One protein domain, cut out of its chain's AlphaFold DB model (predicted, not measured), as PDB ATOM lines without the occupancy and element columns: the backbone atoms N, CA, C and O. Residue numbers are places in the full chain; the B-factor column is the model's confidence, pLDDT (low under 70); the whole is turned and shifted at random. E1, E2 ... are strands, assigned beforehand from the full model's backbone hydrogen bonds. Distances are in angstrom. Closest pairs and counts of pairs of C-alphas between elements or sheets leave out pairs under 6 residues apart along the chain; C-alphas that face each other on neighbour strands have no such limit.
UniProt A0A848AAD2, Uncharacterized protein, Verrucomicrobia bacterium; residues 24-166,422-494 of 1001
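Overview. This is residues 24 to 166 and 422 to 494 of the 1001 residues of an uncharacterized protein of Verrucomicrobia bacterium (UniProt A0A848AAD2). This is a solenoid: the chain is wound in stacked turns, strand beside strand, into a three-walled prism. One wall is the sheet E2 to E17; the branched sheet makes the other two, folded along a corner where E10, E12, E14 and E16 bend, with E7 and E18 in one of these walls and E1, E3, E5 and E8 in the other. E19 lies at the end of the stack, beyond E16 and E18, and residues 116 to 121 stick out. The printed part has 216 residues, with no named helix and 19 strands, E1 to E19 in order along the chain; the class is all strand, and in both sheets neighbour strands are parallel, the second sheet running E2, E4, E6, E9, E11, E13, E15, E17. The whole is compact, with a radius of gyration of the C-alphas of 17.1 A and spans of 49 by 42 by 32 A.

Arrangement. E1, residues 24 to 28, is an edge strand and the parallel neighbour of E3, residues 44 to 49, where N 26 and O 46 are 2.8 A apart, within hydrogen-bond range. E5, residues 69 to 72, lies on the other side of E3, with N 47 and O 69 at 2.8 A. E8, residues 96 to 101, follows beside E5, with N 70 and O 98 at 2.9 A. E7, residues 81 to 84, and E8 lie on one side of E10, residues 126 to 136, which pairs with E7 over 126 to 129 and with E8 over 131 to 136; N 82 and O 126 are 2.9 A apart, as are N 99 and O 133. On the other side of E10 is E12, residues 147 to 156, with N 127 and O 147 at 2.9 A. Then come E14, residues 433 to 442, E16, residues 453 to 463, and E18, residues 473 to 479; N 148 and O 433 are 2.9 A apart, N 434 and O 453 3.0 A, and N 454 and O 473 3.0 A. In the second sheet, E2, residues 31 to 34, and E4, residues 52 to 55, are parallel at 2 degrees, with N 32 and O 52 at 2.8 A. Beside them run E6, residues 75 to 78, E9, residues 106 to 109, E11, residues 139 to 142, E13, residues 161 to 164, E15, residues 447 to 449, and E17, residues 468 to 470. The two sheets form a sandwich, two sheets face to face, with 67 pairs of C-alphas within 10 A and their strands at 49 degrees. E19, residues 484 to 487, pairs with no named strand; its closest C-alphas to E18 are those of Leu 485 and Gly 479, 6.9 A apart.

Along the chain. E1 begins at C-alpha 24, (161.250, 167.279, 108.631), and is 13.6 A long. E10 begins at C-alpha 126, (177.462, 188.327, 109.771), measures 16.5 A and bends by 128 degrees at residue 133. E12, 19.1 A, bends by 117 degrees at residue 153; E14, 19.2 A, by 116 degrees at residue 439; E16, 20.8 A, by 106 degrees at residue 460. E18 is 19.8 A long, and E19 ends at C-alpha 487, (159.732, 210.268, 104.340).

Size, cuts and confidence. The C-alphas farthest apart, those of Ser 114 and Gly 483, are 52.7 A apart. Residues 167 to 421 are not printed, and C-alphas 166 and 422 are 25.0 A apart across the cut. The links E4 to E5, E7 to E8 and E9 to E10 are long. The mean pLDDT of the printed part is 90.9; residues 112 to 122 and 422 to 427 are under 70.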
ATOM      1  N   ASP A  24     162.064 166.221 109.234       84.06
ATOM      2  CA  ASP A  24     161.250 167.279 108.631       84.06
ATOM      3  C   ASP A  24     161.407 168.599 109.407       84.06
ATOM      4  O   ASP A  24     161.359 169.677 108.819       84.06
ATOM      5  N   ILE A  25     161.668 168.531 110.718       91.50
ATOM      6  CA  ILE A  25     161.825 169.693 111.595       91.50
ATOM      7  C   ILE A  25     162.961 169.443 112.598       91.50
ATOM      8  O   ILE A  25     163.005 168.395 113.240       91.50
ATOM      9  N   PHE A  26     163.844 170.427 112.766       94.56
ATOM     10  CA  PHE A  26     164.782 170.529 113.882       94.56
ATOM     11  C   PHE A  26     164.185 171.428 114.972       94.56
ATOM     12  O   PHE A  26     163.808 172.566 114.690       94.56
ATOM     13  N   ILE A  27     164.101 170.934 116.209       95.31
ATOM     14  CA  ILE A  27     163.512 171.643 117.355       95.31
ATOM     15  C   ILE A  27     164.559 171.729 118.470       95.31
ATOM     16  O   ILE A  27     165.028 170.698 118.948       95.31
ATOM     17  N   ASN A  28     164.893 172.947 118.906       95.50
ATOM     18  CA  ASN A  28     165.705 173.201 120.094       95.50
ATOM     19  C   ASN A  28     164.880 173.875 121.199       95.50
ATOM     20  O   ASN A  28     164.483 175.032 121.063       95.50
ATOM     21  N   GLU A  29     164.692 173.184 122.321       95.19
ATOM     22  CA  GLU A  29     164.059 173.721 123.538       95.19
ATOM     23  C   GLU A  29     165.037 173.804 124.725       95.19
ATOM     24  O   GLU A  29     164.657 174.251 125.805       95.19
ATOM     25  N   GLY A  30     166.292 173.379 124.537       93.62
ATOM     26  CA  GLY A  30     167.314 173.294 125.581       93.62
ATOM     27  C   GLY A  30     168.482 174.258 125.370       93.62
ATOM     28  O   GLY A  30     168.393 175.239 124.631       93.62
ATOM     29  N   GLU A  31     169.599 173.982 126.036       96.19
ATOM     30  CA  GLU A  31     170.852 174.717 125.860       96.19
ATOM     31  C   GLU A  31     171.797 173.917 124.959       96.19
ATOM     32  O   GLU A  31     172.317 172.874 125.349       96.19
ATOM     33  N   LEU A  32     172.002 174.404 123.735       95.69
ATOM     34  CA  LEU A  32     172.951 173.862 122.772       95.69
ATOM     35  C   LEU A  32     174.114 174.845 122.631       95.69
ATOM     36  O   LEU A  32     173.914 175.993 122.229       95.69
ATOM     37  N   ASN A  33     175.322 174.402 122.969       94.00
ATOM     38  CA  ASN A  33     176.540 175.202 122.887       94.00
ATOM     39  C   ASN A  33     177.646 174.372 122.237       94.00
ATOM     40  O   ASN A  33     178.142 173.425 122.840       94.00
ATOM     41  N   TYR A  34     177.990 174.720 121.002       92.50
ATOM     42  CA  TYR A  34     178.956 173.994 120.187       92.50
ATOM     43  C   TYR A  34     180.253 174.785 120.075       92.50
ATOM     44  O   TYR A  34     180.231 175.934 119.618       92.50
ATOM     45  N   ALA A  35     181.381 174.178 120.458       87.50
ATOM     46  CA  ALA A  35     182.689 174.788 120.260       87.50
ATOM     47  C   ALA A  35     183.118 174.741 118.780       87.50
ATOM     48  O   ALA A  35     182.380 174.306 117.890       87.50
ATOM     49  N   TYR A  36     184.332 175.225 118.511       82.56
ATOM     50  CA  TYR A  36     184.882 175.301 117.161       82.56
ATOM     51  C   TYR A  36     184.924 173.937 116.469       82.56
ATOM     52  O   TYR A  36     185.582 173.011 116.932       82.56
ATOM     53  N   GLY A  37     184.232 173.840 115.329       79.44
ATOM     54  CA  GLY A  37     184.157 172.618 114.521       79.44
ATOM     55  C   GLY A  37     183.234 171.526 115.077       79.44
ATOM     56  O   GLY A  37     183.146 170.463 114.472       79.44
ATOM     57  N   GLU A  38     182.538 171.773 116.192       87.62
ATOM     58  CA  GLU A  38     181.672 170.776 116.844       87.62
ATOM     59  C   GLU A  38     180.197 170.884 116.442       87.62
ATOM     60  O   GLU A  38     179.419 169.962 116.688       87.62
ATOM     61  N   ALA A  39     179.787 172.007 115.846       86.62
ATOM     62  CA  ALA A  39     178.394 172.221 115.470       86.62
ATOM     63  C   ALA A  39     177.980 171.246 114.348       86.62
ATOM     64  O   ALA A  39     178.617 171.237 113.292       86.62
ATOM     65  N   PRO A  40     176.918 170.436 114.532       88.38
ATOM     66  CA  PRO A  40     176.450 169.529 113.491       88.38
ATOM     67  C   PRO A  40     175.847 170.320 112.327       88.38
ATOM     68  O   PRO A  40     175.261 171.381 112.540       88.38
ATOM     69  N   GLN A  41     175.911 169.781 111.107       89.81
ATOM     70  CA  GLN A  41     175.143 170.338 109.993       89.81
ATOM     71  C   GLN A  41     173.657 170.035 110.196       89.81
ATOM     72  O   GLN A  41     173.259 168.869 110.265       89.81
ATOM     73  N   ILE A  42     172.825 171.072 110.268       92.38
ATOM     74  CA  ILE A  42     171.372 170.906 110.349       92.38
ATOM     75  C   ILE A  42     170.813 170.745 108.924       92.38
ATOM     76  O   ILE A  42     170.715 171.720 108.182       92.38
ATOM     77  N   ASP A  43     170.440 169.510 108.556       91.94
ATOM     78  CA  ASP A  43     169.628 169.180 107.365       91.94
ATOM     79  C   ASP A  43     168.173 168.908 107.793       91.94
ATOM     80  O   ASP A  43     167.839 167.807 108.244       91.94
ATOM     81  N   ALA A  44     167.308 169.922 107.673       92.56
ATOM     82  CA  ALA A  44     165.883 169.844 108.010       92.56
ATOM     83  C   ALA A  44     165.034 170.737 107.090       92.56
ATOM     84  O   ALA A  44     165.566 171.655 106.485       92.56
ATOM     85  N   LEU A  45     163.713 170.519 106.985       93.81
ATOM     86  CA  LEU A  45     162.832 171.431 106.222       93.81
ATOM     87  C   LEU A  45     162.425 172.671 107.035       93.81
ATOM     88  O   LEU A  45     162.121 173.721 106.459       93.81
ATOM     89  N   ALA A  46     162.428 172.569 108.363       96.12
ATOM     90  CA  ALA A  46     162.175 173.680 109.271       96.12
ATOM     91  C   ALA A  46     163.123 173.654 110.477       96.12
ATOM     92  O   ALA A  46     163.468 172.590 110.987       96.12
ATOM     93  N   PHE A  47     163.502 174.838 110.949       97.31
ATOM     94  CA  PHE A  47     164.311 175.060 112.141       97.31
ATOM     95  C   PHE A  47     163.506 175.873 113.154       97.31
ATOM     96  O   PHE A  47     163.039 176.973 112.847       97.31
ATOM     97  N   TYR A  48     163.363 175.345 114.366       97.12
ATOM     98  CA  TYR A  48     162.690 176.000 115.479       97.12
ATOM     99  C   TYR A  48     163.610 176.070 116.698       97.12
ATOM    100  O   TYR A  48     164.054 175.039 117.202       97.12
ATOM    101  N   ASN A  49     163.857 177.276 117.207       97.31
ATOM    102  CA  ASN A  49     164.622 177.509 118.430       97.31
ATOM    103  C   ASN A  49     163.781 178.247 119.480       97.31
ATOM    104  O   ASN A  49     163.430 179.410 119.290       97.31
ATOM    105  N   ALA A  50     163.513 177.600 120.611       96.38
ATOM    106  CA  ALA A  50     162.943 178.202 121.818       96.38
ATOM    107  C   ALA A  50     163.938 178.265 122.993       96.38
ATOM    108  O   ALA A  50     163.677 178.983 123.956       96.38
ATOM    109  N   GLY A  51     165.064 177.550 122.906       95.81
ATOM    110  CA  GLY A  51     166.138 177.545 123.902       95.81
ATOM    111  C   GLY A  51     167.334 178.434 123.532       95.81
ATOM    112  O   GLY A  51     167.192 179.476 122.883       95.81
ATOM    113  N   THR A  52     168.532 178.018 123.939       97.38
ATOM    114  CA  THR A  52     169.800 178.672 123.577       97.38
ATOM    115  C   THR A  52     170.497 177.860 122.492       97.38
ATOM    116  O   THR A  52     170.665 176.652 122.642       97.38
ATOM    117  N   PHE A  53     170.922 178.515 121.413       96.88
ATOM    118  CA  PHE A  53     171.693 177.915 120.325       96.88
ATOM    119  C   PHE A  53     172.965 178.729 120.079       96.88
ATOM    120  O   PHE A  53     172.927 179.800 119.473       96.88
ATOM    121  N   THR A  54     174.093 178.240 120.582       95.38
ATOM    122  CA  THR A  54     175.397 178.894 120.461       95.38
ATOM    123  C   THR A  54     176.303 178.091 119.541       95.38
ATOM    124  O   THR A  54     176.513 176.901 119.767       95.38
ATOM    125  N   VAL A  55     176.847 178.748 118.515       92.38
ATOM    126  CA  VAL A  55     177.778 178.147 117.555       92.38
ATOM    127  C   VAL A  55     179.015 179.024 117.407       92.38
ATOM    128  O   VAL A  55     178.937 180.169 116.959       92.38
ATOM    129  N   TRP A  56     180.178 178.460 117.719       88.00
ATOM    130  CA  TRP A  56     181.471 179.090 117.465       88.00
ATOM    131  C   TRP A  56     182.031 178.605 116.120       88.00
ATOM    132  O   TRP A  56     182.805 177.658 116.062       88.00
ATOM    133  N   SER A  57     181.603 179.219 115.011       80.00
ATOM    134  CA  SER A  57     182.136 178.939 113.667       80.00
ATOM    135  C   SER A  57     183.261 179.912 113.298       80.00
ATOM    136  O   SER A  57     183.255 181.055 113.752       80.00
ATOM    137  N   ALA A  58     184.220 179.463 112.481       76.00
ATOM    138  CA  ALA A  58     185.263 180.283 111.858       76.00
ATOM    139  C   ALA A  58     185.837 179.576 110.613       76.00
ATOM    140  O   ALA A  58     185.884 178.343 110.604       76.00
ATOM    141  N   PRO A  59     186.303 180.303 109.577       75.44
ATOM    142  CA  PRO A  59     186.214 181.757 109.380       75.44
ATOM    143  C   PRO A  59     184.873 182.216 108.771       75.44
ATOM    144  O   PRO A  59     184.692 183.400 108.511       75.44
ATOM    145  N   LEU A  60     183.940 181.293 108.522       85.31
ATOM    146  CA  LEU A  60     182.649 181.564 107.884       85.31
ATOM    147  C   LEU A  60     181.487 181.500 108.894       85.31
ATOM    148  O   LEU A  60     181.605 180.820 109.925       85.31
ATOM    149  N   PRO A  61     180.363 182.197 108.628       90.06
ATOM    150  CA  PRO A  61     179.149 182.054 109.427       90.06
ATOM    151  C   PRO A  61     178.603 180.622 109.343       90.06
ATOM    152  O   PRO A  61     178.834 179.916 108.362       90.06
ATOM    153  N   TYR A  62     177.874 180.199 110.375       93.25
ATOM    154  CA  TYR A  62     177.179 178.915 110.377       93.25
ATOM    155  C   TYR A  62     176.033 178.930 109.359       93.25
ATOM    156  O   TYR A  62     175.254 179.890 109.316       93.25
ATOM    157  N   ASP A  63     175.927 177.867 108.562       91.62
ATOM    158  CA  ASP A  63     174.880 177.696 107.562       91.62
ATOM    159  C   ASP A  63     174.038 176.440 107.814       91.62
ATOM    160  O   ASP A  63     174.364 175.579 108.632       91.62
ATOM    161  N   PHE A  64     172.900 176.376 107.131       94.25
ATOM    162  CA  PHE A  64     171.940 175.288 107.238       94.25
ATOM    163  C   PHE A  64     171.761 174.625 105.875       94.25
ATOM    164  O   PHE A  64     171.976 175.233 104.826       94.25
ATOM    165  N   THR A  65     171.296 173.380 105.866       93.44
ATOM    166  CA  THR A  65     170.962 172.656 104.636       93.44
ATOM    167  C   THR A  65     169.461 172.380 104.590       93.44
ATOM    168  O   THR A  65     168.869 171.954 105.575       93.44
ATOM    169  N   ARG A  66     168.832 172.620 103.431       93.88
ATOM    170  CA  ARG A  66     167.409 172.370 103.114       93.88
ATOM    171  C   ARG A  66     166.359 173.113 103.952       93.88
ATOM    172  O   ARG A  66     165.162 172.893 103.738       93.88
ATOM    173  N   VAL A  67     166.763 173.988 104.874       96.12
ATOM    174  CA  VAL A  67     165.819 174.684 105.753       96.12
ATOM    175  C   VAL A  67     165.056 175.751 104.975       96.12
ATOM    176  O   VAL A  67     165.618 176.713 104.460       96.12
ATOM    177  N   MET A  68     163.734 175.592 104.924       96.00
ATOM    178  CA  MET A  68     162.821 176.527 104.263       96.00
ATOM    179  C   MET A  68     162.132 177.477 105.242       96.00
ATOM    180  O   MET A  68     161.681 178.546 104.835       96.00
ATOM    181  N   ASN A  69     162.003 177.090 106.512       97.69
ATOM    182  CA  ASN A  69     161.305 177.873 107.526       97.69
ATOM    183  C   ASN A  69     162.166 177.987 108.784       97.69
ATOM    184  O   ASN A  69     162.430 176.983 109.441       97.69
ATOM    185  N   TYR A  70     162.554 179.208 109.131       98.38
ATOM    186  CA  TYR A  70     163.293 179.522 110.349       98.38
ATOM    187  C   TYR A  70     162.367 180.193 111.354       98.38
ATOM    188  O   TYR A  70     161.687 181.165 111.030       98.38
ATOM    189  N   THR A  71     162.340 179.699 112.588       98.12
ATOM    190  CA  THR A  71     161.629 180.334 113.699       98.12
ATOM    191  C   THR A  71     162.520 180.384 114.929       98.12
ATOM    192  O   THR A  71     162.938 179.350 115.445       98.12
ATOM    193  N   ASN A  72     162.776 181.589 115.429       98.25
ATOM    194  CA  ASN A  72     163.475 181.821 116.683       98.25
ATOM    195  C   ASN A  72     162.555 182.531 117.683       98.25
ATOM    196  O   ASN A  72     161.980 183.575 117.382       98.25
ATOM    197  N   ARG A  73     162.447 181.966 118.882       96.88
ATOM    198  CA  ARG A  73     161.825 182.553 120.077       96.88
ATOM    199  C   ARG A  73     162.805 182.609 121.257       96.88
ATOM    200  O   ARG A  73     162.554 183.333 122.214       96.88
ATOM    201  N   GLY A  74     163.895 181.845 121.182       96.75
ATOM    202  CA  GLY A  74     164.964 181.813 122.173       96.75
ATOM    203  C   GLY A  74     166.145 182.721 121.818       96.75
ATOM    204  O   GLY A  74     165.996 183.751 121.155       96.75
ATOM    205  N   THR A  75     167.340 182.333 122.261       97.88
ATOM    206  CA  THR A  75     168.589 183.060 121.985       97.88
ATOM    207  C   THR A  75     169.472 182.266 121.031       97.88
ATOM    208  O   THR A  75     169.764 181.101 121.285       97.88
ATOM    209  N   MET A  76     169.952 182.903 119.967       98.00
ATOM    210  CA  MET A  76     170.986 182.374 119.083       98.00
ATOM    211  C   MET A  76     172.239 183.247 119.193       98.00
ATOM    212  O   MET A  76     172.149 184.471 119.093       98.00
ATOM    213  N   THR A  77     173.401 182.637 119.424       95.94
ATOM    214  CA  THR A  77     174.695 183.336 119.487       95.94
ATOM    215  C   THR A  77     175.677 182.706 118.505       95.94
ATOM    216  O   THR A  77     175.967 181.518 118.601       95.94
ATOM    217  N   GLY A  78     176.181 183.490 117.555       91.19
ATOM    218  CA  GLY A  78     177.187 183.047 116.589       91.19
ATOM    219  C   GLY A  78     178.537 183.719 116.833       91.19
ATOM    220  O   GLY A  78     178.568 184.899 117.167       91.19
ATOM    221  N   GLY A  79     179.641 182.991 116.647       85.00
ATOM    222  CA  GLY A  79     180.988 183.575 116.581       85.00
ATOM    223  C   GLY A  79     181.116 184.519 115.380       85.00
ATOM    224  O   GLY A  79     180.875 185.715 115.509       85.00
ATOM    225  N   VAL A  80     181.400 183.975 114.186       86.00
ATOM    226  CA  VAL A  80     181.292 184.750 112.927       86.00
ATOM    227  C   VAL A  80     179.838 185.132 112.638       86.00
ATOM    228  O   VAL A  80     179.579 186.228 112.153       86.00
ATOM    229  N   GLY A  81     178.876 184.259 112.955       92.75
ATOM    230  CA  GLY A  81     177.446 184.545 112.837       92.75
ATOM    231  C   GLY A  81     176.667 183.488 112.060       92.75
ATOM    232  O   GLY A  81     177.019 182.310 112.122       92.75
ATOM    233  N   PHE A  82     175.603 183.895 111.365       95.69
ATOM    234  CA  PHE A  82     174.640 182.988 110.731       95.69
ATOM    235  C   PHE A  82     174.259 183.423 109.315       95.69
ATOM    236  O   PHE A  82     174.067 184.613 109.043       95.69
ATOM    237  N   THR A  83     174.061 182.438 108.441       96.50
ATOM    238  CA  THR A  83     173.424 182.611 107.133       96.50
ATOM    239  C   THR A  83     172.113 181.834 107.091       96.50
ATOM    240  O   THR A  83     172.097 180.611 107.188       96.50
ATOM    241  N   PHE A  84     171.010 182.570 106.958       97.81
ATOM    242  CA  PHE A  84     169.651 182.046 106.869       97.81
ATOM    243  C   PHE A  84     169.161 182.125 105.423       97.81
ATOM    244  O   PHE A  84     168.578 183.122 104.995       97.81
ATOM    245  N   ASP A  85     169.403 181.065 104.668       97.12
ATOM    246  CA  ASP A  85     168.913 180.849 103.309       97.12
ATOM    247  C   ASP A  85     168.483 179.382 103.146       97.12
ATOM    248  O   ASP A  85     168.430 178.633 104.118       97.12
ATOM    249  N   ASN A  86     168.103 178.957 101.947       95.69
ATOM    250  CA  ASN A  86     167.905 177.544 101.652       95.69
ATOM    251  C   ASN A  86     169.053 177.044 100.775       95.69
ATOM    252  O   ASN A  86     169.239 177.531  99.658       95.69
ATOM    253  N   VAL A  87     169.776 176.034 101.255       94.94
ATOM    254  CA  VAL A  87     170.837 175.359 100.500       94.94
ATOM    255  C   VAL A  87     170.381 173.951 100.138       94.94
ATOM    256  O   VAL A  87     170.079 173.149 101.022       94.94
ATOM    257  N   THR A  88     170.317 173.617  98.848       90.50
ATOM    258  CA  THR A  88     170.005 172.241  98.427       90.50
ATOM    259  C   THR A  88     171.150 171.286  98.787       90.50
ATOM    260  O   THR A  88     172.253 171.714  99.127       90.50
ATOM    261  N   ARG A  89     170.930 169.967  98.699       88.50
ATOM    262  CA  ARG A  89     171.993 168.979  98.990       88.50
ATOM    263  C   ARG A  89     173.166 169.065  98.019       88.50
ATOM    264  O   ARG A  89     174.273 168.662  98.346       88.50
ATOM    265  N   GLU A  90     172.906 169.604  96.840       88.81
ATOM    266  CA  GLU A  90     173.873 169.864  95.783       88.81
ATOM    267  C   GLU A  90     174.621 171.195  95.999       88.81
ATOM    268  O   GLU A  90     175.464 171.558  95.184       88.81
ATOM    269  N   GLY A  91     174.322 171.928  97.080       87.19
ATOM    270  CA  GLY A  91     174.976 173.190  97.433       87.19
ATOM    271  C   GLY A  91     174.396 174.429  96.744       87.19
ATOM    272  O   GLY A  91     174.998 175.500  96.812       87.19
ATOM    273  N   VAL A  92     173.242 174.322  96.074       92.12
ATOM    274  CA  VAL A  92     172.605 175.467  95.404       92.12
ATOM    275  C   VAL A  92     171.892 176.333  96.440       92.12
ATOM    276  O   VAL A  92     171.010 175.847  97.144       92.12
ATOM    277  N   ARG A  93     172.253 177.619  96.515       93.75
ATOM    278  CA  ARG A  93     171.635 178.593  97.427       93.75
ATOM    279  C   ARG A  93     170.435 179.283  96.780       93.75
ATOM    280  O   ARG A  93     170.486 179.675  95.616       93.75
ATOM    281  N   GLY A  94     169.374 179.470  97.552       94.38
ATOM    282  CA  GLY A  94     168.195 180.247  97.185       94.38
ATOM    283  C   GLY A  94     167.475 180.782  98.425       94.38
ATOM    284  O   GLY A  94     167.827 180.413  99.544       94.38
ATOM    285  N   PRO A  95     166.464 181.647  98.263       96.75
ATOM    286  CA  PRO A  95     165.742 182.197  99.402       96.75
ATOM    287  C   PRO A  95     164.943 181.109 100.128       96.75
ATOM    288  O   PRO A  95     164.281 180.276  99.501       96.75
ATOM    289  N   ALA A  96     164.939 181.161 101.458       97.94
ATOM    290  CA  ALA A  96     164.015 180.381 102.272       97.94
ATOM    291  C   ALA A  96     162.558 180.848 102.052       97.94
ATOM    292  O   ALA A  96     162.290 181.931 101.518       97.94
ATOM    293  N   ALA A  97     161.577 180.053 102.477       97.75
ATOM    294  CA  ALA A  97     160.177 180.472 102.439       97.75
ATOM    295  C   ALA A  97     159.894 181.519 103.524       97.75
ATOM    296  O   ALA A  97     159.346 182.587 103.231       97.75
ATOM    297  N   THR A  98     160.281 181.229 104.771       98.19
ATOM    298  CA  THR A  98     160.023 182.113 105.911       98.19
ATOM    299  C   THR A  98     161.204 182.205 106.870       98.19
ATOM    300  O   THR A  98     161.873 181.216 107.165       98.19
ATOM    301  N   PHE A  99     161.426 183.408 107.389       98.69
ATOM    302  CA  PHE A  99     162.275 183.673 108.543       98.69
ATOM    303  C   PHE A  99     161.474 184.478 109.560       98.69
ATOM    304  O   PHE A  99     160.932 185.535 109.232       98.69
ATOM    305  N   VAL A 100     161.384 183.976 110.788       98.62
ATOM    306  CA  VAL A 100     160.631 184.609 111.869       98.62
ATOM    307  C   VAL A 100     161.488 184.657 113.128       98.62
ATOM    308  O   VAL A 100     161.697 183.640 113.782       98.62
ATOM    309  N   ASN A 101     161.935 185.849 113.512       98.31
ATOM    310  CA  ASN A 101     162.463 186.107 114.847       98.31
ATOM    311  C   ASN A 101     161.345 186.740 115.686       98.31
ATOM    312  O   ASN A 101     161.025 187.921 115.538       98.31
ATOM    313  N   GLN A 102     160.681 185.917 116.495       95.69
ATOM    314  CA  GLN A 102     159.483 186.290 117.244       95.69
ATOM    315  C   GLN A 102     159.799 187.241 118.399       95.69
ATOM    316  O   GLN A 102     160.949 187.410 118.806       95.69
ATOM    317  N   ARG A 103     158.749 187.826 118.982       92.19
ATOM    318  CA  ARG A 103     158.849 188.644 120.192       92.19
ATOM    319  C   ARG A 103     159.663 187.943 121.289       92.19
ATOM    320  O   ARG A 103     159.294 186.867 121.758       92.19
ATOM    321  N   GLY A 104     160.720 188.613 121.745       89.25
ATOM    322  CA  GLY A 104     161.646 188.107 122.767       89.25
ATOM    323  C   GLY A 104     162.794 187.253 122.219       89.25
ATOM    324  O   GLY A 104     163.728 186.979 122.966       89.25
ATOM    325  N   GLY A 105     162.759 186.886 120.935       96.88
ATOM    326  CA  GLY A 105     163.853 186.205 120.256       96.88
ATOM    327  C   GLY A 105     165.059 187.126 120.067       96.88
ATOM    328  O   GLY A 105     164.922 188.280 119.651       96.88
ATOM    329  N   VAL A 106     166.246 186.606 120.367       97.69
ATOM    330  CA  VAL A 106     167.523 187.314 120.226       97.69
ATOM    331  C   VAL A 106     168.417 186.516 119.293       97.69
ATOM    332  O   VAL A 106     168.684 185.348 119.555       97.69
ATOM    333  N   ILE A 107     168.916 187.141 118.232       98.19
ATOM    334  CA  ILE A 107     169.980 186.578 117.397       98.19
ATOM    335  C   ILE A 107     171.124 187.574 117.409       98.19
ATOM    336  O   ILE A 107     170.974 188.709 116.960       98.19
ATOM    337  N   ARG A 108     172.264 187.154 117.945       95.62
ATOM    338  CA  ARG A 108     173.439 188.008 118.061       95.62
ATOM    339  C   ARG A 108     174.686 187.318 117.557       95.62
ATOM    340  O   ARG A 108     174.823 186.100 117.672       95.62
ATOM    341  N   THR A 109     175.616 188.111 117.063       92.00
ATOM    342  CA  THR A 109     176.993 187.676 116.864       92.00
ATOM    343  C   THR A 109     177.871 188.232 117.970       92.00
ATOM    344  O   THR A 109     177.520 189.242 118.577       92.00
ATOM    345  N   VAL A 110     179.000 187.586 118.232       84.25
ATOM    346  CA  VAL A 110     179.995 188.083 119.181       84.25
ATOM    347  C   VAL A 110     181.375 187.916 118.566       84.25
ATOM    348  O   VAL A 110     181.803 186.802 118.265       84.25
ATOM    349  N   GLU A 111     182.096 189.023 118.449       70.88
ATOM    350  CA  GLU A 111     183.506 189.044 118.075       70.88
ATOM    351  C   GLU A 111     184.324 188.495 119.257       70.88
ATOM    352  O   GLU A 111     184.644 189.194 120.213       70.88
ATOM    353  N   ARG A 112     184.602 187.186 119.245       61.78
ATOM    354  CA  ARG A 112     185.434 186.484 120.242       61.78
ATOM    355  C   ARG A 112     186.581 185.739 119.561       61.78
ATOM    356  O   ARG A 112     186.745 184.528 119.716       61.78
ATOM    357  N   PHE A 113     187.381 186.467 118.792       56.12
ATOM    358  CA  PHE A 113     188.606 185.918 118.225       56.12
ATOM    359  C   PHE A 113     189.794 186.302 119.104       56.12
ATOM    360  O   PHE A 113     190.103 187.472 119.267       56.12
ATOM    361  N   SER A 114     190.496 185.299 119.634       44.81
ATOM    362  CA  SER A 114     191.872 185.445 120.139       44.81
ATOM    363  C   SER A 114     192.901 185.518 118.995       44.81
ATOM    364  O   SER A 114     194.103 185.409 119.230       44.81
ATOM    365  N   PHE A 115     192.433 185.651 117.749       49.97
ATOM    366  CA  PHE A 115     193.252 185.908 116.571       49.97
ATOM    367  C   PHE A 115     193.359 187.417 116.357       49.97
ATOM    368  O   PHE A 115     192.400 188.135 116.606       49.97
ATOM    369  N   ILE A 116     194.534 187.850 115.899       49.59
ATOM    370  CA  ILE A 116     194.969 189.233 115.658       49.59
ATOM    371  C   ILE A 116     193.843 190.059 115.010       49.59
ATOM    372  O   ILE A 116     193.666 190.007 113.795       49.59
ATOM    373  N   ALA A 117     193.073 190.788 115.816       48.53
ATOM    374  CA  ALA A 117     192.231 191.872 115.342       48.53
ATOM    375  C   ALA A 117     193.124 193.111 115.336       48.53
ATOM    376  O   ALA A 117     193.493 193.607 116.395       48.53
ATOM    377  N   SER A 118     193.545 193.545 114.153       53.97
ATOM    378  CA  SER A 118     194.321 194.774 114.000       53.97
ATOM    379  C   SER A 118     193.439 195.887 113.454       53.97
ATOM    380  O   SER A 118     192.380 195.635 112.870       53.97
ATOM    381  N   ASN A 119     193.934 197.122 113.507       57.50
ATOM    382  CA  ASN A 119     193.352 198.240 112.753       57.50
ATOM    383  C   ASN A 119     193.411 198.046 111.216       57.50
ATOM    384  O   ASN A 119     193.026 198.944 110.468       57.50
ATOM    385  N   THR A 120     193.909 196.902 110.727       55.53
ATOM    386  CA  THR A 120     194.199 196.637 109.309       55.53
ATOM    387  C   THR A 120     193.676 195.303 108.765       55.53
ATOM    388  O   THR A 120     193.446 195.200 107.562       55.53
ATOM    389  N   VAL A 121     193.434 194.295 109.608       56.09
ATOM    390  CA  VAL A 121     192.848 192.999 109.240       56.09
ATOM    391  C   VAL A 121     191.777 192.658 110.265       56.09
ATOM    392  O   VAL A 121     192.069 192.445 111.441       56.09
ATOM    393  N   TYR A 122     190.526 192.606 109.806       62.94
ATOM    394  CA  TYR A 122     189.372 192.352 110.656       62.94
ATOM    395  C   TYR A 122     188.457 191.286 110.047       62.94
ATOM    396  O   TYR A 122     188.215 191.297 108.839       62.94
ATOM    397  N   TYR A 123     187.933 190.380 110.879       70.62
ATOM    398  CA  TYR A 123     186.941 189.376 110.482       70.62
ATOM    399  C   TYR A 123     185.544 189.860 110.877       70.62
ATOM    400  O   TYR A 123     185.189 189.774 112.054       70.62
ATOM    401  N   PRO A 124     184.752 190.391 109.935       78.75
ATOM    402  CA  PRO A 124     183.443 190.923 110.268       78.75
ATOM    403  C   PRO A 124     182.482 189.830 110.730       78.75
ATOM    404  O   PRO A 124     182.567 188.671 110.320       78.75
ATOM    405  N   THR A 125     181.540 190.221 111.582       88.75
ATOM    406  CA  THR A 125     180.419 189.363 111.969       88.75
ATOM    407  C   THR A 125     179.255 189.484 110.993       88.75
ATOM    408  O   THR A 125     179.031 190.541 110.409       88.75
ATOM    409  N   TYR A 126     178.493 188.409 110.803       91.94
ATOM    410  CA  TYR A 126     177.462 188.327 109.771       91.94
ATOM    411  C   TYR A 126     176.134 187.810 110.314       91.94
ATOM    412  O   TYR A 126     176.049 186.729 110.894       91.94
ATOM    413  N   ILE A 127     175.062 188.540 110.027       96.94
ATOM    414  CA  ILE A 127     173.705 187.993 110.017       96.94
ATOM    415  C   ILE A 127     173.143 188.275 108.634       96.94
ATOM    416  O   ILE A 127     172.810 189.416 108.312       96.94
ATOM    417  N   THR A 128     173.043 187.240 107.808       97.38
ATOM    418  CA  THR A 128     172.438 187.342 106.479       97.38
ATOM    419  C   THR A 128     171.152 186.533 106.441       97.38
ATOM    420  O   THR A 128     171.125 185.371 106.837       97.38
ATOM    421  N   VAL A 129     170.066 187.151 105.986       98.44
ATOM    422  CA  VAL A 129     168.758 186.509 105.834       98.44
ATOM    423  C   VAL A 129     168.287 186.703 104.402       98.44
ATOM    424  O   VAL A 129     168.087 187.837 103.972       98.44
ATOM    425  N   SER A 130     168.076 185.603 103.685       98.38
ATOM    426  CA  SER A 130     167.433 185.578 102.373       98.38
ATOM    427  C   SER A 130     166.173 184.720 102.452       98.38
ATOM    428  O   SER A 130     166.246 183.492 102.534       98.38
ATOM    429  N   ALA A 131     164.999 185.354 102.469       98.25
ATOM    430  CA  ALA A 131     163.725 184.645 102.574       98.25
ATOM    431  C   ALA A 131     162.579 185.389 101.882       98.25
ATOM    432  O   ALA A 131     162.522 186.613 101.872       98.25
ATOM    433  N   SER A 132     161.592 184.656 101.363       98.12
ATOM    434  CA  SER A 132     160.410 185.265 100.736       98.12
ATOM    435  C   SER A 132     159.616 186.134 101.721       98.12
ATOM    436  O   SER A 132     159.154 187.213 101.346       98.12
ATOM    437  N   LYS A 133     159.486 185.691 102.977       98.38
ATOM    438  CA  LYS A 133     158.865 186.450 104.070       98.38
ATOM    439  C   LYS A 133     159.799 186.509 105.278       98.38
ATOM    440  O   LYS A 133     160.129 185.473 105.848       98.38
ATOM    441  N   ILE A 134     160.156 187.719 105.692       98.81
ATOM    442  CA  ILE A 134     160.953 188.006 106.887       98.81
ATOM    443  C   ILE A 134     160.048 188.711 107.895       98.81
ATOM    444  O   ILE A 134     159.404 189.703 107.562       98.81
ATOM    445  N   VAL A 135     159.995 188.200 109.121       98.56
ATOM    446  CA  VAL A 135     159.329 188.840 110.259       98.56
ATOM    447  C   VAL A 135     160.332 188.935 111.400       98.56
ATOM    448  O   VAL A 135     160.875 187.917 111.829       98.56
ATOM    449  N   ASN A 136     160.580 190.139 111.905       98.19
ATOM    450  CA  ASN A 136     161.414 190.349 113.083       98.19
ATOM    451  C   ASN A 136     160.692 191.245 114.093       98.19
ATOM    452  O   ASN A 136     160.642 192.460 113.933       98.19
ATOM    453  N   GLU A 137     160.189 190.624 115.157       96.12
ATOM    454  CA  GLU A 137     159.626 191.277 116.349       96.12
ATOM    455  C   GLU A 137     160.597 191.223 117.548       96.12
ATOM    456  O   GLU A 137     160.305 191.745 118.626       96.12
ATOM    457  N   GLY A 138     161.727 190.529 117.379       96.19
ATOM    458  CA  GLY A 138     162.824 190.426 118.336       96.19
ATOM    459  C   GLY A 138     164.010 191.329 117.980       96.19
ATOM    460  O   GLY A 138     163.860 192.352 117.301       96.19
ATOM    461  N   THR A 139     165.204 190.951 118.439       97.38
ATOM    462  CA  THR A 139     166.450 191.674 118.146       97.38
ATOM    463  C   THR A 139     167.406 190.856 117.285       97.38
ATOM    464  O   THR A 139     167.625 189.669 117.532       97.38
ATOM    465  N   LEU A 140     167.991 191.518 116.287       98.31
ATOM    466  CA  LEU A 140     169.116 191.024 115.498       98.31
ATOM    467  C   LEU A 140     170.298 191.971 115.720       98.31
ATOM    468  O   LEU A 140     170.156 193.181 115.513       98.31
ATOM    469  N   SER A 141     171.447 191.451 116.144       96.06
ATOM    470  CA  SER A 141     172.609 192.293 116.428       96.06
ATOM    471  C   SER A 141     173.918 191.726 115.902       96.06
ATOM    472  O   SER A 141     174.260 190.581 116.195       96.06
ATOM    473  N   VAL A 142     174.664 192.569 115.196       94.19
ATOM    474  CA  VAL A 142     176.061 192.321 114.829       94.19
ATOM    475  C   VAL A 142     176.990 193.244 115.614       94.19
ATOM    476  O   VAL A 142     176.530 194.220 116.208       94.19
ATOM    477  N   GLU A 143     178.283 192.950 115.638       89.25
ATOM    478  CA  GLU A 143     179.273 193.812 116.297       89.25
ATOM    479  C   GLU A 143     179.731 194.960 115.378       89.25
ATOM    480  O   GLU A 143     179.250 195.075 114.249       89.25
ATOM    481  N   ASN A 144     180.608 195.854 115.853       88.44
ATOM    482  CA  ASN A 144     180.924 197.129 115.186       88.44
ATOM    483  C   ASN A 144     181.395 196.989 113.739       88.44
ATOM    484  O   ASN A 144     181.078 197.839 112.911       88.44
ATOM    485  N   SER A 145     182.123 195.919 113.427       83.31
ATOM    486  CA  SER A 145     182.597 195.664 112.068       83.31
ATOM    487  C   SER A 145     181.559 194.967 111.174       83.31
ATOM    488  O   SER A 145     181.732 194.872 109.957       83.31
ATOM    489  N   GLY A 146     180.491 194.462 111.787       88.69
ATOM    490  CA  GLY A 146     179.620 193.450 111.229       88.69
ATOM    491  C   GLY A 146     178.620 193.943 110.193       88.69
ATOM    492  O   GLY A 146     178.443 195.136 109.928       88.69
ATOM    493  N   ILE A 147     177.959 192.965 109.588       91.56
ATOM    494  CA  ILE A 147     177.072 193.111 108.444       91.56
ATOM    495  C   ILE A 147     175.767 192.398 108.767       91.56
ATOM    496  O   ILE A 147     175.718 191.170 108.875       91.56
ATOM    497  N   LEU A 148     174.697 193.175 108.886       96.94
ATOM    498  CA  LEU A 148     173.341 192.671 109.047       96.94
ATOM    499  C   LEU A 148     172.574 192.938 107.755       96.94
ATOM    500  O   LEU A 148     172.289 194.088 107.431       96.94
ATOM    501  N   ARG A 149     172.225 191.887 107.013       97.62
ATOM    502  CA  ARG A 149     171.535 192.002 105.723       97.62
ATOM    503  C   ARG A 149     170.254 191.185 105.698       97.62
ATOM    504  O   ARG A 149     170.287 189.979 105.927       97.62
ATOM    505  N   LEU A 150     169.147 191.839 105.359       98.62
ATOM    506  CA  LEU A 150     167.833 191.232 105.173       98.62
ATOM    507  C   LEU A 150     167.386 191.420 103.721       98.62
ATOM    508  O   LEU A 150     167.236 192.550 103.260       98.62
ATOM    509  N   GLU A 151     167.149 190.319 103.016       98.56
ATOM    510  CA  GLU A 151     166.720 190.309 101.620       98.56
ATOM    511  C   GLU A 151     165.465 189.444 101.450       98.56
ATOM    512  O   GLU A 151     165.473 188.247 101.747       98.56
ATOM    513  N   GLY A 152     164.365 190.041 100.984       96.75
ATOM    514  CA  GLY A 152     163.105 189.311 100.868       96.75
ATOM    515  C   GLY A 152     161.979 190.024 100.133       96.75
ATOM    516  O   GLY A 152     162.019 191.223  99.889       96.75
ATOM    517  N   ASN A 153     160.919 189.290  99.780       96.81
ATOM    518  CA  ASN A 153     159.769 189.895  99.098       96.81
ATOM    519  C   ASN A 153     158.923 190.734 100.063       96.81
ATOM    520  O   ASN A 153     158.539 191.849  99.720       96.81
ATOM    521  N   LYS A 154     158.657 190.207 101.261       98.00
ATOM    522  CA  LYS A 154     157.922 190.895 102.326       98.00
ATOM    523  C   LYS A 154     158.746 190.893 103.606       98.00
ATOM    524  O   LYS A 154     159.030 189.822 104.139       98.00
ATOM    525  N   ILE A 155     159.101 192.076 104.092       98.69
ATOM    526  CA  ILE A 155     159.880 192.280 105.311       98.69
ATOM    527  C   ILE A 155     159.031 193.083 106.297       98.69
ATOM    528  O   ILE A 155     158.726 194.250 106.068       98.69
ATOM    529  N   ASP A 156     158.656 192.448 107.399       98.44
ATOM    530  CA  ASP A 156     157.940 193.072 108.506       98.44
ATOM    531  C   ASP A 156     158.885 193.207 109.704       98.44
ATOM    532  O   ASP A 156     159.258 192.214 110.336       98.44
ATOM    533  N   LEU A 157     159.311 194.439 109.984       98.12
ATOM    534  CA  LEU A 157     160.159 194.782 111.129       98.12
ATOM    535  C   LEU A 157     159.358 195.484 112.223       98.12
ATOM    536  O   LEU A 157     159.934 196.210 113.040       98.12
ATOM    537  N   THR A 158     158.034 195.314 112.240       97.19
ATOM    538  CA  THR A 158     157.170 195.996 113.196       97.19
ATOM    539  C   THR A 158     157.632 195.716 114.623       97.19
ATOM    540  O   THR A 158     157.621 194.578 115.086       97.19
ATOM    541  N   ARG A 159     158.025 196.776 115.344       95.00
ATOM    542  CA  ARG A 159     158.588 196.716 116.713       95.00
ATOM    543  C   ARG A 159     159.903 195.928 116.853       95.00
ATOM    544  O   ARG A 159     160.338 195.710 117.982       95.00
ATOM    545  N   GLY A 160     160.531 195.530 115.751       96.44
ATOM    546  CA  GLY A 160     161.815 194.840 115.734       96.44
ATOM    547  C   GLY A 160     163.003 195.774 115.960       96.44
ATOM    548  O   GLY A 160     162.951 196.969 115.657       96.44
ATOM    549  N   GLY A 161     164.092 195.210 116.479       97.38
ATOM    550  CA  GLY A 161     165.357 195.907 116.695       97.38
ATOM    551  C   GLY A 161     166.489 195.346 115.840       97.38
ATOM    552  O   GLY A 161     166.770 194.153 115.931       97.38
ATOM    553  N   LEU A 162     167.159 196.196 115.060       98.12
ATOM    554  CA  LEU A 162     168.391 195.854 114.341       98.12
ATOM    555  C   LEU A 162     169.536 196.733 114.851       98.12
ATOM    556  O   LEU A 162     169.431 197.963 114.806       98.12
ATOM    557  N   SER A 163     170.626 196.139 115.330       95.62
ATOM    558  CA  SER A 163     171.733 196.911 115.904       95.62
ATOM    559  C   SER A 163     173.111 196.437 115.472       95.62
ATOM    560  O   SER A 163     173.390 195.244 115.425       95.62
ATOM    561  N   VAL A 164     173.992 197.404 115.280       93.94
ATOM    562  CA  VAL A 164     175.439 197.250 115.195       93.94
ATOM    563  C   VAL A 164     176.032 197.708 116.528       93.94
ATOM    564  O   VAL A 164     175.699 198.796 117.015       93.94
ATOM    565  N   GLY A 165     176.872 196.869 117.129       89.06
ATOM    566  CA  GLY A 165     177.555 197.134 118.394       89.06
ATOM    567  C   GLY A 165     178.540 198.303 118.320       89.06
ATOM    568  O   GLY A 165     179.008 198.691 117.249       89.06
ATOM    569  N   SER A 166     178.861 198.893 119.470       87.19
ATOM    570  CA  SER A 166     179.986 199.833 119.586       87.19
ATOM    571  C   SER A 166     181.319 199.099 119.421       87.19
ATOM    572  O   SER A 166     181.363 197.873 119.498       87.19
ATOM    573  N   VAL A 422     190.414 205.448  99.041       59.75
ATOM    574  CA  VAL A 422     190.797 205.103  97.663       59.75
ATOM    575  C   VAL A 422     189.711 205.592  96.708       59.75
ATOM    576  O   VAL A 422     188.519 205.495  97.004       59.75
ATOM    577  N   ALA A 423     190.113 206.125  95.551       49.47
ATOM    578  CA  ALA A 423     189.176 206.559  94.519       49.47
ATOM    579  C   ALA A 423     188.266 205.393  94.082       49.47
ATOM    580  O   ALA A 423     188.755 204.332  93.702       49.47
ATOM    581  N   GLY A 424     186.946 205.598  94.134       56.69
ATOM    582  CA  GLY A 424     185.939 204.595  93.764       56.69
ATOM    583  C   GLY A 424     185.339 203.795  94.926       56.69
ATOM    584  O   GLY A 424     184.354 203.098  94.699       56.69
ATOM    585  N   MET A 425     185.863 203.926  96.152       59.72
ATOM    586  CA  MET A 425     185.224 203.372  97.354       59.72
ATOM    587  C   MET A 425     183.879 204.068  97.605       59.72
ATOM    588  O   MET A 425     183.798 205.298  97.659       59.72
ATOM    589  N   GLY A 426     182.817 203.280  97.744       66.25
ATOM    590  CA  GLY A 426     181.467 203.742  98.030       66.25
ATOM    591  C   GLY A 426     181.110 203.642  99.520       66.25
ATOM    592  O   GLY A 426     181.791 202.977 100.297       66.25
ATOM    593  N   PRO A 427     179.990 204.246  99.955       69.88
ATOM    594  CA  PRO A 427     179.575 204.195 101.361       69.88
ATOM    595  C   PRO A 427     179.294 202.783 101.910       69.88
ATOM    596  O   PRO A 427     179.367 202.580 103.118       69.88
ATOM    597  N   LEU A 428     178.977 201.807 101.049       78.25
ATOM    598  CA  LEU A 428     178.741 200.409 101.450       78.25
ATOM    599  C   LEU A 428     180.026 199.620 101.738       78.25
ATOM    600  O   LEU A 428     179.943 198.530 102.303       78.25
ATOM    601  N   ASP A 429     181.194 200.175 101.410       74.31
ATOM    602  CA  ASP A 429     182.490 199.565 101.725       74.31
ATOM    603  C   ASP A 429     182.898 199.805 103.192       74.31
ATOM    604  O   ASP A 429     183.943 199.336 103.644       74.31
ATOM    605  N   GLN A 430     182.069 200.526 103.958       77.00
ATOM    606  CA  GLN A 430     182.271 200.750 105.386       77.00
ATOM    607  C   GLN A 430     181.814 199.548 106.237       77.00
ATOM    608  O   GLN A 430     180.790 198.919 105.937       77.00
ATOM    609  N   PRO A 431     182.535 199.244 107.333       80.81
ATOM    610  CA  PRO A 431     182.084 198.283 108.335       80.81
ATOM    611  C   PRO A 431     180.845 198.770 109.105       80.81
ATOM    612  O   PRO A 431     180.494 199.950 109.079       80.81
ATOM    613  N   GLY A 432     180.198 197.858 109.835       88.69
ATOM    614  CA  GLY A 432     179.140 198.211 110.784       88.69
ATOM    615  C   GLY A 432     177.840 198.622 110.112       88.69
ATOM    616  O   GLY A 432     177.310 199.710 110.377       88.69
ATOM    617  N   ARG A 433     177.343 197.758 109.223       91.06
ATOM    618  CA  ARG A 433     176.264 198.077 108.285       91.06
ATOM    619  C   ARG A 433     174.990 197.270 108.490       91.06
ATOM    620  O   ARG A 433     175.029 196.085 108.821       91.06
ATOM    621  N   ILE A 434     173.864 197.923 108.215       97.38
ATOM    622  CA  ILE A 434     172.537 197.308 108.131       97.38
ATOM    623  C   ILE A 434     171.995 197.518 106.715       97.38
ATOM    624  O   ILE A 434     171.890 198.652 106.254       97.38
ATOM    625  N   GLU A 435     171.624 196.436 106.042       97.81
ATOM    626  CA  GLU A 435     171.052 196.432 104.694       97.81
ATOM    627  C   GLU A 435     169.659 195.795 104.712       97.81
ATOM    628  O   GLU A 435     169.486 194.665 105.174       97.81
ATOM    629  N   ILE A 436     168.667 196.503 104.178       98.44
ATOM    630  CA  ILE A 436     167.301 196.008 104.001       98.44
ATOM    631  C   ILE A 436     166.951 196.127 102.526       98.44
ATOM    632  O   ILE A 436     166.920 197.231 101.988       98.44
ATOM    633  N   ILE A 437     166.682 194.997 101.881       98.50
ATOM    634  CA  ILE A 437     166.370 194.921 100.456       98.50
ATOM    635  C   ILE A 437     165.058 194.158 100.311       98.50
ATOM    636  O   ILE A 437     165.012 192.941 100.505       98.50
ATOM    637  N   GLY A 438     163.973 194.855  99.974       97.25
ATOM    638  CA  GLY A 438     162.691 194.187  99.811       97.25
ATOM    639  C   GLY A 438     161.680 194.852  98.894       97.25
ATOM    640  O   GLY A 438     161.764 196.029  98.542       97.25
ATOM    641  N   ASN A 439     160.688 194.063  98.473       97.50
ATOM    642  CA  ASN A 439     159.598 194.593  97.657       97.50
ATOM    643  C   ASN A 439     158.573 195.326  98.530       97.50
ATOM    644  O   ASN A 439     158.187 196.434  98.184       97.50
ATOM    645  N   GLU A 440     158.166 194.736  99.654       98.06
ATOM    646  CA  GLU A 440     157.261 195.321 100.649       98.06
ATOM    647  C   GLU A 440     157.961 195.361 102.012       98.06
ATOM    648  O   GLU A 440     158.371 194.314 102.518       98.06
ATOM    649  N   VAL A 441     158.115 196.554 102.591       98.44
ATOM    650  CA  VAL A 441     158.853 196.764 103.847       98.44
ATOM    651  C   VAL A 441     158.007 197.574 104.829       98.44
ATOM    652  O   VAL A 441     157.628 198.705 104.522       98.44
ATOM    653  N   ASP A 442     157.733 197.026 106.014       98.19
ATOM    654  CA  ASP A 442     157.072 197.736 107.121       98.19
ATOM    655  C   ASP A 442     158.060 197.991 108.266       98.19
ATOM    656  O   ASP A 442     158.652 197.060 108.818       98.19
ATOM    657  N   LEU A 443     158.252 199.269 108.604       98.31
ATOM    658  CA  LEU A 443     159.180 199.741 109.633       98.31
ATOM    659  C   LEU A 443     158.457 200.308 110.859       98.31
ATOM    660  O   LEU A 443     159.076 200.989 111.682       98.31
ATOM    661  N   THR A 444     157.152 200.070 110.999       97.94
ATOM    662  CA  THR A 444     156.337 200.626 112.084       97.94
ATOM    663  C   THR A 444     156.941 200.311 113.453       97.94
ATOM    664  O   THR A 444     157.032 199.159 113.871       97.94
ATOM    665  N   LYS A 445     157.334 201.346 114.205       96.75
ATOM    666  CA  LYS A 445     157.988 201.215 115.522       96.75
ATOM    667  C   LYS A 445     159.292 200.400 115.510       96.75
ATOM    668  O   LYS A 445     159.736 199.974 116.578       96.75
ATOM    669  N   ALA A 446     159.890 200.173 114.343       97.50
ATOM    670  CA  ALA A 446     161.191 199.530 114.218       97.50
ATOM    671  C   ALA A 446     162.296 200.449 114.749       97.50
ATOM    672  O   ALA A 446     162.180 201.679 114.699       97.50
ATOM    673  N   ARG A 447     163.379 199.859 115.252       97.50
ATOM    674  CA  ARG A 447     164.535 200.604 115.753       97.50
ATOM    675  C   ARG A 447     165.819 200.107 115.111       97.50
ATOM    676  O   ARG A 447     166.102 198.911 115.134       97.50
ATOM    677  N   PHE A 448     166.603 201.043 114.596       97.50
ATOM    678  CA  PHE A 448     167.858 200.782 113.914       97.50
ATOM    679  C   PHE A 448     168.995 201.533 114.583       97.50
ATOM    680  O   PHE A 448     168.897 202.739 114.818       97.50
ATOM    681  N   ARG A 449     170.097 200.829 114.823       95.25
ATOM    682  CA  ARG A 449     171.367 201.432 115.215       95.25
ATOM    683  C   ARG A 449     172.473 200.928 114.304       95.25
ATOM    684  O   ARG A 449     172.840 199.766 114.398       95.25
ATOM    685  N   GLY A 450     173.000 201.798 113.453       92.94
ATOM    686  CA  GLY A 450     174.147 201.518 112.591       92.94
ATOM    687  C   GLY A 450     175.359 202.329 113.040       92.94
ATOM    688  O   GLY A 450     175.224 203.507 113.386       92.94
ATOM    689  N   MET A 451     176.542 201.717 113.046       90.31
ATOM    690  CA  MET A 451     177.778 202.451 113.332       90.31
ATOM    691  C   MET A 451     178.340 203.081 112.072       90.31
ATOM    692  O   MET A 451     178.590 204.279 112.090       90.31
ATOM    693  N   GLY A 452     178.438 202.327 110.978       89.69
ATOM    694  CA  GLY A 452     178.816 202.854 109.671       89.69
ATOM    695  C   GLY A 452     177.607 203.370 108.906       89.69
ATOM    696  O   GLY A 452     177.404 204.582 108.799       89.69
ATOM    697  N   ILE A 453     176.792 202.447 108.385       92.56
ATOM    698  CA  ILE A 453     175.751 202.765 107.400       92.56
ATOM    699  C   ILE A 453     174.448 201.984 107.594       92.56
ATOM    700  O   ILE A 453     174.450 200.816 107.982       92.56
ATOM    701  N   ILE A 454     173.323 202.629 107.282       97.06
ATOM    702  CA  ILE A 454     172.028 201.962 107.100       97.06
ATOM    703  C   ILE A 454     171.560 202.177 105.660       97.06
ATOM    704  O   ILE A 454     171.457 203.312 105.196       97.06
ATOM    705  N   SER A 455     171.262 201.083 104.965       97.69
ATOM    706  CA  SER A 455     170.751 201.075 103.596       97.69
ATOM    707  C   SER A 455     169.366 200.441 103.543       97.69
ATOM    708  O   SER A 455     169.170 199.332 104.043       97.69
ATOM    709  N   ILE A 456     168.409 201.140 102.932       98.31
ATOM    710  CA  ILE A 456     167.043 200.649 102.723       98.31
ATOM    711  C   ILE A 456     166.692 200.783 101.242       98.31
ATOM    712  O   ILE A 456     166.524 201.891 100.727       98.31
ATOM    713  N   ASP A 457     166.541 199.639 100.579       98.31
ATOM    714  CA  ASP A 457     165.947 199.505  99.253       98.31
ATOM    715  C   ASP A 457     164.575 198.839  99.391       98.31
ATOM    716  O   ASP A 457     164.462 197.634  99.619       98.31
ATOM    717  N   ALA A 458     163.524 199.649  99.303       98.12
ATOM    718  CA  ALA A 458     162.144 199.220  99.437       98.12
ATOM    719  C   ALA A 458     161.353 199.661  98.205       98.12
ATOM    720  O   ALA A 458     161.126 200.855  98.014       98.12
ATOM    721  N   LYS A 459     160.862 198.722  97.383       97.31
ATOM    722  CA  LYS A 459     159.977 199.088  96.253       97.31
ATOM    723  C   LYS A 459     158.642 199.668  96.729       97.31
ATOM    724  O   LYS A 459     158.074 200.523  96.055       97.31
ATOM    725  N   ASN A 460     158.154 199.198  97.873       97.81
ATOM    726  CA  ASN A 460     156.951 199.653  98.550       97.81
ATOM    727  C   ASN A 460     157.206 199.717 100.063       97.81
ATOM    728  O   ASN A 460     157.160 198.704 100.762       97.81
ATOM    729  N   LEU A 461     157.479 200.916 100.563       97.69
ATOM    730  CA  LEU A 461     157.590 201.218 101.981       97.69
ATOM    731  C   LEU A 461     156.183 201.408 102.556       97.69
ATOM    732  O   LEU A 461     155.503 202.383 102.247       97.69
ATOM    733  N   VAL A 462     155.744 200.458 103.379       96.25
ATOM    734  CA  VAL A 462     154.380 200.406 103.921       96.25
ATOM    735  C   VAL A 462     154.164 201.496 104.968       96.25
ATOM    736  O   VAL A 462     153.155 202.198 104.936       96.25
ATOM    737  N   SER A 463     155.102 201.642 105.906       95.06
ATOM    738  CA  SER A 463     155.005 202.605 107.005       95.06
ATOM    739  C   SER A 463     156.358 202.812 107.687       95.06
ATOM    740  O   SER A 463     157.153 201.883 107.821       95.06
ATOM    741  N   THR A 464     156.583 204.037 108.167       96.44
ATOM    742  CA  THR A 464     157.698 204.429 109.054       96.44
ATOM    743  C   THR A 464     157.196 205.092 110.340       96.44
ATOM    744  O   THR A 464     157.870 205.906 110.983       96.44
ATOM    745  N   SER A 465     155.944 204.811 110.712       95.44
ATOM    746  CA  SER A 465     155.331 205.424 111.886       95.44
ATOM    747  C   SER A 465     156.114 205.056 113.147       95.44
ATOM    748  O   SER A 465     156.190 203.881 113.519       95.44
ATOM    749  N   ASN A 466     156.664 206.067 113.828       95.75
ATOM    750  CA  ASN A 466     157.476 205.920 115.040       95.75
ATOM    751  C   ASN A 466     158.727 205.036 114.866       95.75
ATOM    752  O   ASN A 466     159.177 204.413 115.830       95.75
ATOM    753  N   THR A 467     159.266 204.942 113.650       97.69
ATOM    754  CA  THR A 467     160.582 204.337 113.415       97.69
ATOM    755  C   THR A 467     161.671 205.165 114.108       97.69
ATOM    756  O   THR A 467     161.510 206.363 114.314       97.69
ATOM    757  N   VAL A 468     162.781 204.547 114.502       97.06
ATOM    758  CA  VAL A 468     163.961 205.273 114.991       97.06
ATOM    759  C   VAL A 468     165.181 204.798 114.223       97.06
ATOM    760  O   VAL A 468     165.492 203.609 114.254       97.06
ATOM    761  N   VAL A 469     165.881 205.723 113.571       97.06
ATOM    762  CA  VAL A 469     167.123 205.454 112.837       97.06
ATOM    763  C   VAL A 469     168.279 206.221 113.485       97.06
ATOM    764  O   VAL A 469     168.263 207.451 113.559       97.06
ATOM    765  N   ASP A 470     169.289 205.495 113.965       95.69
ATOM    766  CA  ASP A 470     170.528 206.044 114.524       95.69
ATOM    767  C   ASP A 470     171.746 205.555 113.728       95.69
ATOM    768  O   ASP A 470     172.330 204.524 114.059       95.69
ATOM    769  N   ALA A 471     172.128 206.288 112.679       94.81
ATOM    770  CA  ALA A 471     173.374 206.071 111.938       94.81
ATOM    771  C   ALA A 471     173.888 207.369 111.291       94.81
ATOM    772  O   ALA A 471     173.067 208.190 110.873       94.81
ATOM    773  N   PRO A 472     175.217 207.569 111.208       93.38
ATOM    774  CA  PRO A 472     175.799 208.758 110.585       93.38
ATOM    775  C   PRO A 472     175.661 208.749 109.055       93.38
ATOM    776  O   PRO A 472     175.525 209.809 108.450       93.38
ATOM    777  N   ASN A 473     175.643 207.574 108.418       93.56
ATOM    778  CA  ASN A 473     175.521 207.446 106.965       93.56
ATOM    779  C   ASN A 473     174.270 206.650 106.586       93.56
ATOM    780  O   ASN A 473     173.996 205.598 107.165       93.56
ATOM    781  N   LEU A 474     173.532 207.136 105.587       96.75
ATOM    782  CA  LEU A 474     172.279 206.542 105.121       96.75
ATOM    783  C   LEU A 474     172.257 206.390 103.591       96.75
ATOM    784  O   LEU A 474     172.805 207.225 102.867       96.75
ATOM    785  N   LEU A 475     171.587 205.345 103.103       96.88
ATOM    786  CA  LEU A 475     171.282 205.116 101.686       96.88
ATOM    787  C   LEU A 475     169.820 204.717 101.535       96.88
ATOM    788  O   LEU A 475     169.375 203.737 102.128       96.88
ATOM    789  N   TYR A 476     169.084 205.456 100.715       98.25
ATOM    790  CA  TYR A 476     167.647 205.288 100.582       98.25
ATOM    791  C   TYR A 476     167.229 205.172  99.122       98.25
ATOM    792  O   TYR A 476     167.402 206.091  98.326       98.25
ATOM    793  N   ASN A 477     166.616 204.037  98.795       98.31
ATOM    794  CA  ASN A 477     165.838 203.819  97.586       98.31
ATOM    795  C   ASN A 477     164.427 203.398  98.006       98.31
ATOM    796  O   ASN A 477     164.158 202.228  98.256       98.31
ATOM    797  N   LEU A 478     163.544 204.382  98.139       98.38
ATOM    798  CA  LEU A 478     162.228 204.227  98.747       98.38
ATOM    799  C   LEU A 478     161.147 204.414  97.689       98.38
ATOM    800  O   LEU A 478     161.096 205.439  97.009       98.38
ATOM    801  N   GLY A 479     160.259 203.438  97.564       97.69
ATOM    802  CA  GLY A 479     159.080 203.505  96.718       97.69
ATOM    803  C   GLY A 479     157.784 203.378  97.510       97.69
ATOM    804  O   GLY A 479     157.787 202.896  98.639       97.69
ATOM    805  N   SER A 480     156.667 203.798  96.923       96.56
ATOM    806  CA  SER A 480     155.327 203.551  97.463       96.56
ATOM    807  C   SER A 480     154.348 203.194  96.351       96.56
ATOM    808  O   SER A 480     154.260 203.876  95.330       96.56
ATOM    809  N   SER A 481     153.577 202.131  96.577       93.88
ATOM    810  CA  SER A 481     152.488 201.697  95.695       93.88
ATOM    811  C   SER A 481     151.146 202.370  96.010       93.88
ATOM    812  O   SER A 481     150.228 202.296  95.196       93.88
ATOM    813  N   SER A 482     151.023 203.071  97.147       91.12
ATOM    814  CA  SER A 482     149.783 203.752  97.561       91.12
ATOM    815  C   SER A 482     149.533 205.075  96.825       91.12
ATOM    816  O   SER A 482     148.467 205.673  96.958       91.12
ATOM    817  N   GLY A 483     150.520 205.556  96.063       93.31
ATOM    818  CA  GLY A 483     150.508 206.871  95.420       93.31
ATOM    819  C   GLY A 483     151.026 208.010  96.305       93.31
ATOM    820  O   GLY A 483     151.253 209.101  95.786       93.31
ATOM    821  N   LEU A 484     151.282 207.761  97.594       96.69
ATOM    822  CA  LEU A 484     151.919 208.697  98.520       96.69
ATOM    823  C   LEU A 484     153.112 208.027  99.211       96.69
ATOM    824  O   LEU A 484     152.982 206.950  99.791       96.69
ATOM    825  N   LEU A 485     154.267 208.688  99.180       97.88
ATOM    826  CA  LEU A 485     155.444 208.330  99.963       97.88
ATOM    827  C   LEU A 485     155.754 209.478 100.919       97.88
ATOM    828  O   LEU A 485     156.102 210.568 100.471       97.88
ATOM    829  N   THR A 486     155.664 209.211 102.219       97.00
ATOM    830  CA  THR A 486     156.057 210.160 103.263       97.00
ATOM    831  C   THR A 486     157.364 209.699 103.892       97.00
ATOM    832  O   THR A 486     157.413 208.652 104.533       97.00
ATOM    833  N   VAL A 487     158.421 210.490 103.723       97.19
ATOM    834  CA  VAL A 487     159.732 210.268 104.340       97.19
ATOM    835  C   VAL A 487     159.757 210.993 105.678       97.19
ATOM    836  O   VAL A 487     159.848 212.222 105.739       97.19
ATOM    837  N   GLN A 488     159.606 210.206 106.739       96.56
ATOM    838  CA  GLN A 488     159.578 210.665 108.123       96.56
ATOM    839  C   GLN A 488     160.159 209.601 109.057       96.56
ATOM    840  O   GLN A 488     159.951 208.406 108.824       96.56
ATOM    841  N   ASN A 489     160.804 210.034 110.138       96.56
ATOM    842  CA  ASN A 489     161.451 209.180 111.138       96.56
ATOM    843  C   ASN A 489     162.546 208.245 110.578       96.56
ATOM    844  O   ASN A 489     162.835 207.191 111.148       96.56
ATOM    845  N   LEU A 490     163.141 208.618 109.447       96.81
ATOM    846  CA  LEU A 490     164.223 207.914 108.765       96.81
ATOM    847  C   LEU A 490     165.553 208.674 108.836       96.81
ATOM    848  O   LEU A 490     166.606 208.064 108.668       96.81
ATOM    849  N   ALA A 491     165.546 209.978 109.100       95.88
ATOM    850  CA  ALA A 491     166.760 210.760 109.309       95.88
ATOM    851  C   ALA A 491     166.591 211.783 110.442       95.88
ATOM    852  O   ALA A 491     165.498 212.266 110.726       95.88
ATOM    853  N   LYS A 492     167.706 212.124 111.089       94.38
ATOM    854  CA  LYS A 492     167.825 213.194 112.090       94.38
ATOM    855  C   LYS A 492     169.057 214.035 111.767       94.38
ATOM    856  O   LYS A 492     169.879 213.604 110.977       94.38
ATOM    857  N   ALA A 493     169.224 215.203 112.382       92.06
ATOM    858  CA  ALA A 493     170.355 216.085 112.063       92.06
ATOM    859  C   ALA A 493     171.738 215.501 112.441       92.06
ATOM    860  O   ALA A 493     172.721 215.724 111.735       92.06
ATOM    861  N   GLY A 494     171.820 214.733 113.533       93.50
ATOM    862  CA  GLY A 494     173.078 214.187 114.052       93.50
ATOM    863  C   GLY A 494     172.890 212.964 114.952       93.50
ATOM    864  O   GLY A 494     171.802 212.714 115.477       93.50
TER     865      GLY A 494